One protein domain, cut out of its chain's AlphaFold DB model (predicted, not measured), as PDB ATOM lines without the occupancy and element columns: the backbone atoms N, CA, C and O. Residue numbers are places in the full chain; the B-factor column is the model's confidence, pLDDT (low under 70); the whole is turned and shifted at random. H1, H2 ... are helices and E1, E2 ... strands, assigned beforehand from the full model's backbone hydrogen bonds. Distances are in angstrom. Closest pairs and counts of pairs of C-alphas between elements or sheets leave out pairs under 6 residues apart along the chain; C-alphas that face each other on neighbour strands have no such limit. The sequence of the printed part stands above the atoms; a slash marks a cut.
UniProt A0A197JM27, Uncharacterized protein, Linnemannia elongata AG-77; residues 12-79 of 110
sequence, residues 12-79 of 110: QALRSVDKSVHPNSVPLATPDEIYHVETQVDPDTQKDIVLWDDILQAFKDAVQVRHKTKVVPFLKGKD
ATOM      1  N   GLN A  12      18.365  35.305  20.139       90.81
ATOM      2  CA  GLN A  12      17.647  35.239  21.401       90.81
ATOM      3  C   GLN A  12      17.991  36.446  22.278       90.81
ATOM      4  O   GLN A  12      19.148  36.688  22.622       90.81
ATOM      5  N   ALA A  13      16.958  37.169  22.712       92.44
ATOM      6  CA  ALA A  13      17.086  38.220  23.713       92.44
ATOM      7  C   ALA A  13      17.198  37.612  25.120       92.44
ATOM      8  O   ALA A  13      16.354  36.806  25.537       92.44
ATOM      9  N   LEU A  14      18.223  38.026  25.859       93.38
ATOM     10  CA  LEU A  14      18.511  37.622  27.232       93.38
ATOM     11  C   LEU A  14      18.812  38.852  28.086       93.38
ATOM     12  O   LEU A  14      19.252  39.881  27.589       93.38
ATOM     13  N   ARG A  15      18.616  38.735  29.397       94.75
ATOM     14  CA  ARG A  15      19.096  39.726  30.363       94.75
ATOM     15  C   ARG A  15      19.552  39.047  31.639       94.75
ATOM     16  O   ARG A  15      19.039  37.982  31.998       94.75
ATOM     17  N   SER A  16      20.454  39.704  32.353       93.75
ATOM     18  CA  SER A  16      20.820  39.284  33.700       93.75
ATOM     19  C   SER A  16      19.684  39.584  34.676       93.75
ATOM     20  O   SER A  16      19.003  40.604  34.570       93.75
ATOM     21  N   VAL A  17      19.468  38.685  35.632       91.31
ATOM     22  CA  VAL A  17      18.528  38.892  36.735       91.31
ATOM     23  C   VAL A  17      19.151  38.341  38.006       91.31
ATOM     24  O   VAL A  17      19.614  37.200  38.024       91.31
ATOM     25  N   ASP A  18      19.108  39.126  39.080       89.81
ATOM     26  CA  ASP A  18      19.569  38.684  40.392       89.81
ATOM     27  C   ASP A  18      18.768  37.452  40.860       89.81
ATOM     28  O   ASP A  18      17.530  37.412  40.814       89.81
ATOM     29  N   LYS A  19      19.488  36.419  41.304       86.06
ATOM     30  CA  LYS A  19      18.913  35.152  41.773       86.06
ATOM     31  C   LYS A  19      18.046  35.326  43.026       86.06
ATOM     32  O   LYS A  19      17.117  34.542  43.218       86.06
ATOM     33  N   SER A  20      18.340  36.320  43.863       89.00
ATOM     34  CA  SER A  20      17.575  36.652  45.070       89.00
ATOM     35  C   SER A  20      16.207  37.259  44.754       89.00
ATOM     36  O   SER A  20      15.285  37.156  45.566       89.00
ATOM     37  N   VAL A  21      16.035  37.834  43.558       89.31
ATOM     38  CA  VAL A  21      14.764  38.431  43.146       89.31
ATOM     39  C   VAL A  21      13.765  37.335  42.796       89.31
ATOM     40  O   VAL A  21      13.973  36.502  41.896       89.31
ATOM     41  N   HIS A  22      12.635  37.377  43.501       88.75
ATOM     42  CA  HIS A  22      11.513  36.485  43.272       88.75
ATOM     43  C   HIS A  22      11.052  36.570  41.801       88.75
ATOM     44  O   HIS A  22      10.888  37.676  41.285       88.75
ATOM     45  N   PRO A  23      10.807  35.443  41.103       85.81
ATOM     46  CA  PRO A  23      10.531  35.451  39.664       85.81
ATOM     47  C   PRO A  23       9.352  36.335  39.231       85.81
ATOM     48  O   PRO A  23       9.371  36.881  38.132       85.81
ATOM     49  N   ASN A  24       8.337  36.484  40.089       86.44
ATOM     50  CA  ASN A  24       7.157  37.315  39.806       86.44
ATOM     51  C   ASN A  24       7.365  38.801  40.133       86.44
ATOM     52  O   ASN A  24       6.489  39.612  39.859       86.44
ATOM     53  N   SER A  25       8.498  39.147  40.740       89.88
ATOM     54  CA  SER A  25       8.857  40.508  41.144       89.88
ATOM     55  C   SER A  25       9.936  41.106  40.244       89.88
ATOM     56  O   SER A  25      10.407  42.208  40.503       89.88
ATOM     57  N   VAL A  26      10.353  40.383  39.198       88.62
ATOM     58  CA  VAL A  26      11.338  40.883  38.243       88.62
ATOM     59  C   VAL A  26      10.679  41.994  37.410       88.62
ATOM     60  O   VAL A  26       9.678  41.716  36.742       88.62
ATOM     61  N   PRO A  27      11.210  43.230  37.421       87.56
ATOM     62  CA  PRO A  27      10.645  44.342  36.659       87.56
ATOM     63  C   PRO A  27      10.727  44.080  35.153       87.56
ATOM     64  O   PRO A  27      11.494  43.224  34.704       87.56
ATOM     65  N   LEU A  28       9.950  44.812  34.352       88.31
ATOM     66  CA  LEU A  28      10.061  44.743  32.894       88.31
ATOM     67  C   LEU A  28      11.477  45.150  32.453       88.31
ATOM     68  O   LEU A  28      12.079  46.022  33.068       88.31
ATOM     69  N   ALA A  29      12.008  44.481  31.429       90.12
ATOM     70  CA  ALA A  29      13.335  44.782  30.902       90.12
ATOM     71  C   ALA A  29      13.348  46.138  30.196       90.12
ATOM     72  O   ALA A  29      12.418  46.446  29.446       90.12
ATOM     73  N   THR A  30      14.411  46.910  30.401       92.56
ATOM     74  CA  THR A  30      14.716  48.071  29.554       92.56
ATOM     75  C   THR A  30      15.602  47.637  28.377       92.56
ATOM     76  O   THR A  30      16.286  46.618  28.487       92.56
ATOM     77  N   PRO A  31      15.607  48.356  27.237       92.19
ATOM     78  CA  PRO A  31      16.430  47.983  26.083       92.19
ATOM     79  C   PRO A  31      17.924  47.833  26.403       92.19
ATOM     80  O   PRO A  31      18.564  46.925  25.883       92.19
ATOM     81  N   ASP A  32      18.448  48.655  27.314       92.12
ATOM     82  CA  ASP A  32      19.863  48.647  27.712       92.12
ATOM     83  C   ASP A  32      20.243  47.427  28.574       92.12
ATOM     84  O   ASP A  32      21.420  47.110  28.741       92.12
ATOM     85  N   GLU A  33      19.253  46.720  29.127       92.00
ATOM     86  CA  GLU A  33      19.454  45.481  29.887       92.00
ATOM     87  C   GLU A  33      19.470  44.233  28.992       92.00
ATOM     88  O   GLU A  33      19.766  43.136  29.480       92.00
ATOM     89  N   ILE A  34      19.113  44.370  27.711       94.12
ATOM     90  CA  ILE A  34      18.918  43.247  26.794       94.12
ATOM     91  C   ILE A  34      20.190  42.987  25.990       94.12
ATOM     92  O   ILE A  34      20.675  43.828  25.239       94.12
ATOM     93  N   TYR A  35      20.672  41.756  26.092       93.62
ATOM     94  CA  TYR A  35      21.732  41.204  25.267       93.62
ATOM     95  C   TYR A  35      21.114  40.289  24.217       93.62
ATOM     96  O   TYR A  35      20.240  39.474  24.517       93.62
ATOM     97  N   HIS A  36      21.593  40.421  22.990       92.44
ATOM     98  CA  HIS A  36      21.182  39.606  21.860       92.44
ATOM     99  C   HIS A  36      22.255  38.544  21.633       92.44
ATOM    100  O   HIS A  36      23.406  38.880  21.364       92.44
ATOM    101  N   VAL A  37      21.887  37.278  21.807       90.50
ATOM    102  CA  VAL A  37      22.786  36.135  21.615       90.50
ATOM    103  C   VAL A  37      22.331  35.373  20.382       90.50
ATOM    104  O   VAL A  37      21.142  35.088  20.249       90.50
ATOM    105  N   GLU A  38      23.259  35.055  19.485       89.00
ATOM    106  CA  GLU A  38      22.954  34.237  18.311       89.00
ATOM    107  C   GLU A  38      22.474  32.838  18.726       89.00
ATOM    108  O   GLU A  38      22.947  32.240  19.696       89.00
ATOM    109  N   THR A  39      21.508  32.312  17.984       88.88
ATOM    110  CA  THR A  39      20.992  30.954  18.125       88.88
ATOM    111  C   THR A  39      21.508  30.091  16.982       88.88
ATOM    112  O   THR A  39      21.804  30.581  15.897       88.88
ATOM    113  N   GLN A  40      21.588  28.788  17.212       86.25
ATOM    114  CA  GLN A  40      21.978  27.801  16.211       86.25
ATOM    115  C   GLN A  40      20.832  26.817  16.003       86.25
ATOM    116  O   GLN A  40      20.145  26.466  16.957       86.25
ATOM    117  N   VAL A  41      20.648  26.326  14.781       86.50
ATOM    118  CA  VAL A  41      19.683  25.249  14.523       86.50
ATOM    119  C   VAL A  41      20.289  23.923  14.964       86.50
ATOM    120  O   VAL A  41      21.328  23.504  14.448       86.50
ATOM    121  N   ASP A  42      19.623  23.241  15.888       82.44
ATOM    122  CA  ASP A  42      19.942  21.861  16.229       82.44
ATOM    123  C   ASP A  42      19.639  20.943  15.032       82.44
ATOM    124  O   ASP A  42      18.480  20.860  14.616       82.44
ATOM    125  N   PRO A  43      20.633  20.241  14.459       80.00
ATOM    126  CA  PRO A  43      20.409  19.399  13.290       80.00
ATOM    127  C   PRO A  43      19.465  18.218  13.558       80.00
ATOM    128  O   PRO A  43      18.791  17.785  12.621       80.00
ATOM    129  N   ASP A  44      19.358  17.733  14.799       82.69
ATOM    130  CA  ASP A  44      18.493  16.593  15.123       82.69
ATOM    131  C   ASP A  44      17.035  17.024  15.317       82.69
ATOM    132  O   ASP A  44      16.113  16.400  14.785       82.69
ATOM    133  N   THR A  45      16.802  18.101  16.076       83.75
ATOM    134  CA  THR A  45      15.437  18.562  16.382       83.75
ATOM    135  C   THR A  45      14.918  19.655  15.453       83.75
ATOM    136  O   THR A  45      13.720  19.946  15.494       83.75
ATOM    137  N   GLN A  46      15.784  20.237  14.615       83.44
ATOM    138  CA  GLN A  46      15.506  21.386  13.741       83.44
ATOM    139  C   GLN A  46      14.977  22.607  14.510       83.44
ATOM    140  O   GLN A  46      14.167  23.378  13.997       83.44
ATOM    141  N   LYS A  47      15.402  22.765  15.769       83.62
ATOM    142  CA  LYS A  47      15.000  23.875  16.642       83.62
ATOM    143  C   LYS A  47      16.157  24.824  16.874       83.62
ATOM    144  O   LYS A  47      17.292  24.383  17.017       83.62
ATOM    145  N   ASP A  48      15.835  26.103  17.007       85.94
ATOM    146  CA  ASP A  48      16.795  27.101  17.455       85.94
ATOM    147  C   ASP A  48      17.177  26.838  18.915       85.94
ATOM    148  O   ASP A  48      16.325  26.692  19.800       85.94
ATOM    149  N   ILE A  49      18.478  26.765  19.159       86.44
ATOM    150  CA  ILE A  49      19.073  26.567  20.472       86.44
ATOM    151  C   ILE A  49      20.108  27.656  20.743       86.44
ATOM    152  O   ILE A  49      20.758  28.167  19.836       86.44
ATOM    153  N   VAL A  50      20.295  27.985  22.018       87.56
ATOM    154  CA  VAL A  50      21.402  28.830  22.479       87.56
ATOM    155  C   VAL A  50      22.381  27.939  23.226       87.56
ATOM    156  O   VAL A  50      21.969  27.181  24.112       87.56
ATOM    157  N   LEU A  51      23.668  28.010  22.884       87.88
ATOM    158  CA  LEU A  51      24.682  27.239  23.594       87.88
ATOM    159  C   LEU A  51      24.998  27.887  24.941       87.88
ATOM    160  O   LEU A  51      25.068  29.106  25.078       87.88
ATOM    161  N   TRP A  52      25.240  27.054  25.950       89.12
ATOM    162  CA  TRP A  52      25.605  27.544  27.279       89.12
ATOM    163  C   TRP A  52      26.884  28.389  27.287       89.12
ATOM    164  O   TRP A  52      26.968  29.359  28.036       89.12
ATOM    165  N   ASP A  53      27.863  28.041  26.452       88.06
ATOM    166  CA  ASP A  53      29.130  28.771  26.374       88.06
ATOM    167  C   ASP A  53      28.927  30.198  25.830       88.06
ATOM    168  O   ASP A  53      29.550  31.132  26.335       88.06
ATOM    169  N   ASP A  54      27.985  30.391  24.899       88.81
ATOM    170  CA  ASP A  54      27.615  31.713  24.373       88.81
ATOM    171  C   ASP A  54      26.927  32.561  25.461       88.81
ATOM    172  O   ASP A  54      27.190  33.756  25.611       88.81
ATOM    173  N   ILE A  55      26.107  31.924  26.308       90.94
ATOM    174  CA  ILE A  55      25.501  32.575  27.480       90.94
ATOM    175  C   ILE A  55      26.577  32.988  28.483       90.94
ATOM    176  O   ILE A  55      26.533  34.110  28.978       90.94
ATOM    177  N   LEU A  56      27.544  32.119  28.789       91.56
ATOM    178  CA  LEU A  56      28.632  32.449  29.713       91.56
ATOM    179  C   LEU A  56      29.563  33.537  29.168       91.56
ATOM    180  O   LEU A  56      30.124  34.301  29.955       91.56
ATOM    181  N   GLN A  57      29.712  33.639  27.845       90.75
ATOM    182  CA  GLN A  57      30.457  34.729  27.218       90.75
ATOM    183  C   GLN A  57      29.772  36.085  27.450       90.75
ATOM    184  O   GLN A  57      30.458  37.063  27.751       90.75
ATOM    185  N   ALA A  58      28.438  36.138  27.376       90.69
ATOM    186  CA  ALA A  58      27.661  37.345  27.675       90.69
ATOM    187  C   ALA A  58      27.475  37.591  29.189       90.69
ATOM    188  O   ALA A  58      27.420  38.734  29.641       90.69
ATOM    189  N   PHE A  59      27.401  36.525  29.992       92.69
ATOM    190  CA  PHE A  59      27.053  36.553  31.413       92.69
ATOM    191  C   PHE A  59      27.967  35.618  32.216       92.69
ATOM    192  O   PHE A  59      27.600  34.490  32.551       92.69
ATOM    193  N   LYS A  60      29.160  36.109  32.565       89.38
ATOM    194  CA  LYS A  60      30.252  35.329  33.176       89.38
ATOM    195  C   LYS A  60      29.847  34.450  34.368       89.38
ATOM    196  O   LYS A  60      30.338  33.333  34.493       89.38
ATOM    197  N   ASP A  61      28.947  34.943  35.216       89.62
ATOM    198  CA  ASP A  61      28.522  34.272  36.451       89.62
ATOM    199  C   ASP A  61      27.089  33.715  36.360       89.62
ATOM    200  O   ASP A  61      26.409  33.517  37.374       89.62
ATOM    201  N   ALA A  62      26.589  33.472  35.143       91.19
ATOM    202  CA  ALA A  62      25.276  32.873  34.956       91.19
ATOM    203  C   ALA A  62      25.232  31.458  35.550       91.19
ATOM    204  O   ALA A  62      26.027  30.583  35.221       91.19
ATOM    205  N   VAL A  63      24.246  31.220  36.417       90.00
ATOM    206  CA  VAL A  63      24.042  29.917  37.074       90.00
ATOM    207  C   VAL A  63      22.871  29.130  36.493       90.00
ATOM    208  O   VAL A  63      22.827  27.909  36.608       90.00
ATOM    209  N   GLN A  64      21.899  29.825  35.899       89.81
ATOM    210  CA  GLN A  64      20.708  29.230  35.302       89.81
ATOM    211  C   GLN A  64      20.055  30.205  34.322       89.81
ATOM    212  O   GLN A  64      20.144  31.420  34.499       89.81
ATOM    213  N   VAL A  65      19.306  29.666  33.364       90.50
ATOM    214  CA  VAL A  65      18.399  30.432  32.503       90.50
ATOM    215  C   VAL A  65      16.970  30.143  32.937       90.50
ATOM    216  O   VAL A  65      16.606  28.996  33.207       90.50
ATOM    217  N   ARG A  66      16.143  31.187  33.019       90.81
ATOM    218  CA  ARG A  66      14.728  31.048  33.371       90.81
ATOM    219  C   ARG A  66      13.835  31.892  32.479       90.81
ATOM    220  O   ARG A  66      14.168  33.028  32.155       90.81
ATOM    221  N   HIS A  67      12.656  31.361  32.182       88.50
ATOM    222  CA  HIS A  67      11.536  32.120  31.649       88.50
ATOM    223  C   HIS A  67      10.453  32.204  32.728       88.50
ATOM    224  O   HIS A  67       9.780  31.218  33.046       88.50
ATOM    225  N   LYS A  68      10.309  33.393  33.328       85.25
ATOM    226  CA  LYS A  68       9.485  33.620  34.526       85.25
ATOM    227  C   LYS A  68       9.905  32.660  35.650       85.25
ATOM    228  O   LYS A  68      11.062  32.653  36.060       85.25
ATOM    229  N   THR A  69       8.986  31.832  36.137       87.69
ATOM    230  CA  THR A  69       9.212  30.840  37.197       87.69
ATOM    231  C   THR A  69       9.830  29.530  36.699       87.69
ATOM    232  O   THR A  69      10.171  28.682  37.519       87.69
ATOM    233  N   LYS A  70       9.978  29.333  35.383       89.44
ATOM    234  CA  LYS A  70      10.447  28.068  34.804       89.44
ATOM    235  C   LYS A  70      11.933  28.142  34.476       89.44
ATOM    236  O   LYS A  70      12.337  28.980  33.675       89.44
ATOM    237  N   VAL A  71      12.729  27.246  35.056       87.38
ATOM    238  CA  VAL A  71      14.113  27.013  34.617       87.38
ATOM    239  C   VAL A  71      14.065  26.306  33.264       87.38
ATOM    240  O   VAL A  71      13.336  25.326  33.107       87.38
ATOM    241  N   VAL A  72      14.796  26.834  32.285       85.56
ATOM    242  CA  VAL A  72      14.812  26.295  30.922       85.56
ATOM    243  C   VAL A  72      15.999  25.339  30.799       85.56
ATOM    244  O   VAL A  72      17.119  25.738  31.132       85.56
ATOM    245  N   PRO A  73      15.786  24.079  30.376       75.75
ATOM    246  CA  PRO A  73      16.888  23.166  30.119       75.75
ATOM    247  C   PRO A  73      17.733  23.701  28.966       75.75
ATOM    248  O   PRO A  73      17.207  24.233  27.992       75.75
ATOM    249  N   PHE A  74      19.044  23.542  29.085       71.56
ATOM    250  CA  PHE A  74      19.999  23.970  28.078       71.56
ATOM    251  C   PHE A  74      20.918  22.812  27.722       71.56
ATOM    252  O   PHE A  74      21.295  22.015  28.586       71.56
ATOM    253  N   LEU A  75      21.275  22.734  26.446       69.50
ATOM    254  CA  LEU A  75      22.287  21.800  25.980       69.50
ATOM    255  C   LEU A  75      23.657  22.322  26.423       69.50
ATOM    256  O   LEU A  75      23.994  23.490  26.214       69.50
ATOM    257  N   LYS A  76      24.437  21.469  27.087       64.38
ATOM    258  CA  LYS A  76      25.774  21.815  27.572       64.38
ATOM    259  C   LYS A  76      26.818  21.291  26.596       64.38
ATOM    260  O   LYS A  76      27.071  20.095  26.542       64.38
ATOM    261  N   GLY A  77      27.486  22.200  25.888       64.12
ATOM    262  CA  GLY A  77      28.748  21.939  25.188       64.12
ATOM    263  C   GLY A  77      28.814  20.589  24.465       64.12
ATOM    264  O   GLY A  77      28.156  20.399  23.455       64.12
ATOM    265  N   LYS A  78      29.619  19.642  24.971       62.09
ATOM    266  CA  LYS A  78      29.898  18.323  24.354       62.09
ATOM    267  C   LYS A  78      28.654  17.532  23.920       62.09
ATOM    268  O   LYS A  78      28.787  16.713  23.013       62.09
ATOM    269  N   ASP A  79      27.495  17.810  24.512       63.50
ATOM    270  CA  ASP A  79      26.204  17.217  24.152       63.50
ATOM    271  C   ASP A  79      25.712  17.662  22.755       63.50
ATOM    272  O   ASP A  79      24.872  16.996  22.162       63.50
TER     273      ASP A  79
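What this domain is: This is residues 12 to 79 of the 110 residues of an uncharacterized protein of Linnemannia elongata AG-77 (UniProt A0A197JM27). This domain has little regular structure: a small two-stranded hairpin, E1 and E2, with one short helix, H1, near E2, and long loops that make up most of the rest. The loops of residues 15 to 34 and 39 to 51 reach to opposite ends. The printed part has 68 residues, with E1, E2 and H1 in that order, a mixed class, 14 residues in named elements. It is elongated, 37 by 23 by 21 A, and only just compact, close to loose, with a radius of gyration of the C-alphas of 12.8 A.

Where its parts are: Find C-alpha 12 at (17.647, 35.239, 21.401), where E1, residues 12 to 14, begins. E2 is residues 35 to 38, 9.9 A long. H1, residues 52 to 58, spans 10.0 A to C-alpha 58 at (27.661, 37.345, 27.675).

How they stand to each other: E1 and E2 are antiparallel; look for N 12 and O 37, 2.8 A apart. The closest C-alphas of E2 and H1, Val 37 and Asp 54, are 7.1 A apart. E1 and H1 are apart. Every O i to N i+4 pair in H1 is within hydrogen-bond range.

The domain as a whole: C-alphas 25 and 43 are farthest apart, 36.8 A. Both links are long. The printed part has no cut; pLDDT is under 70 at residues 75 to 79.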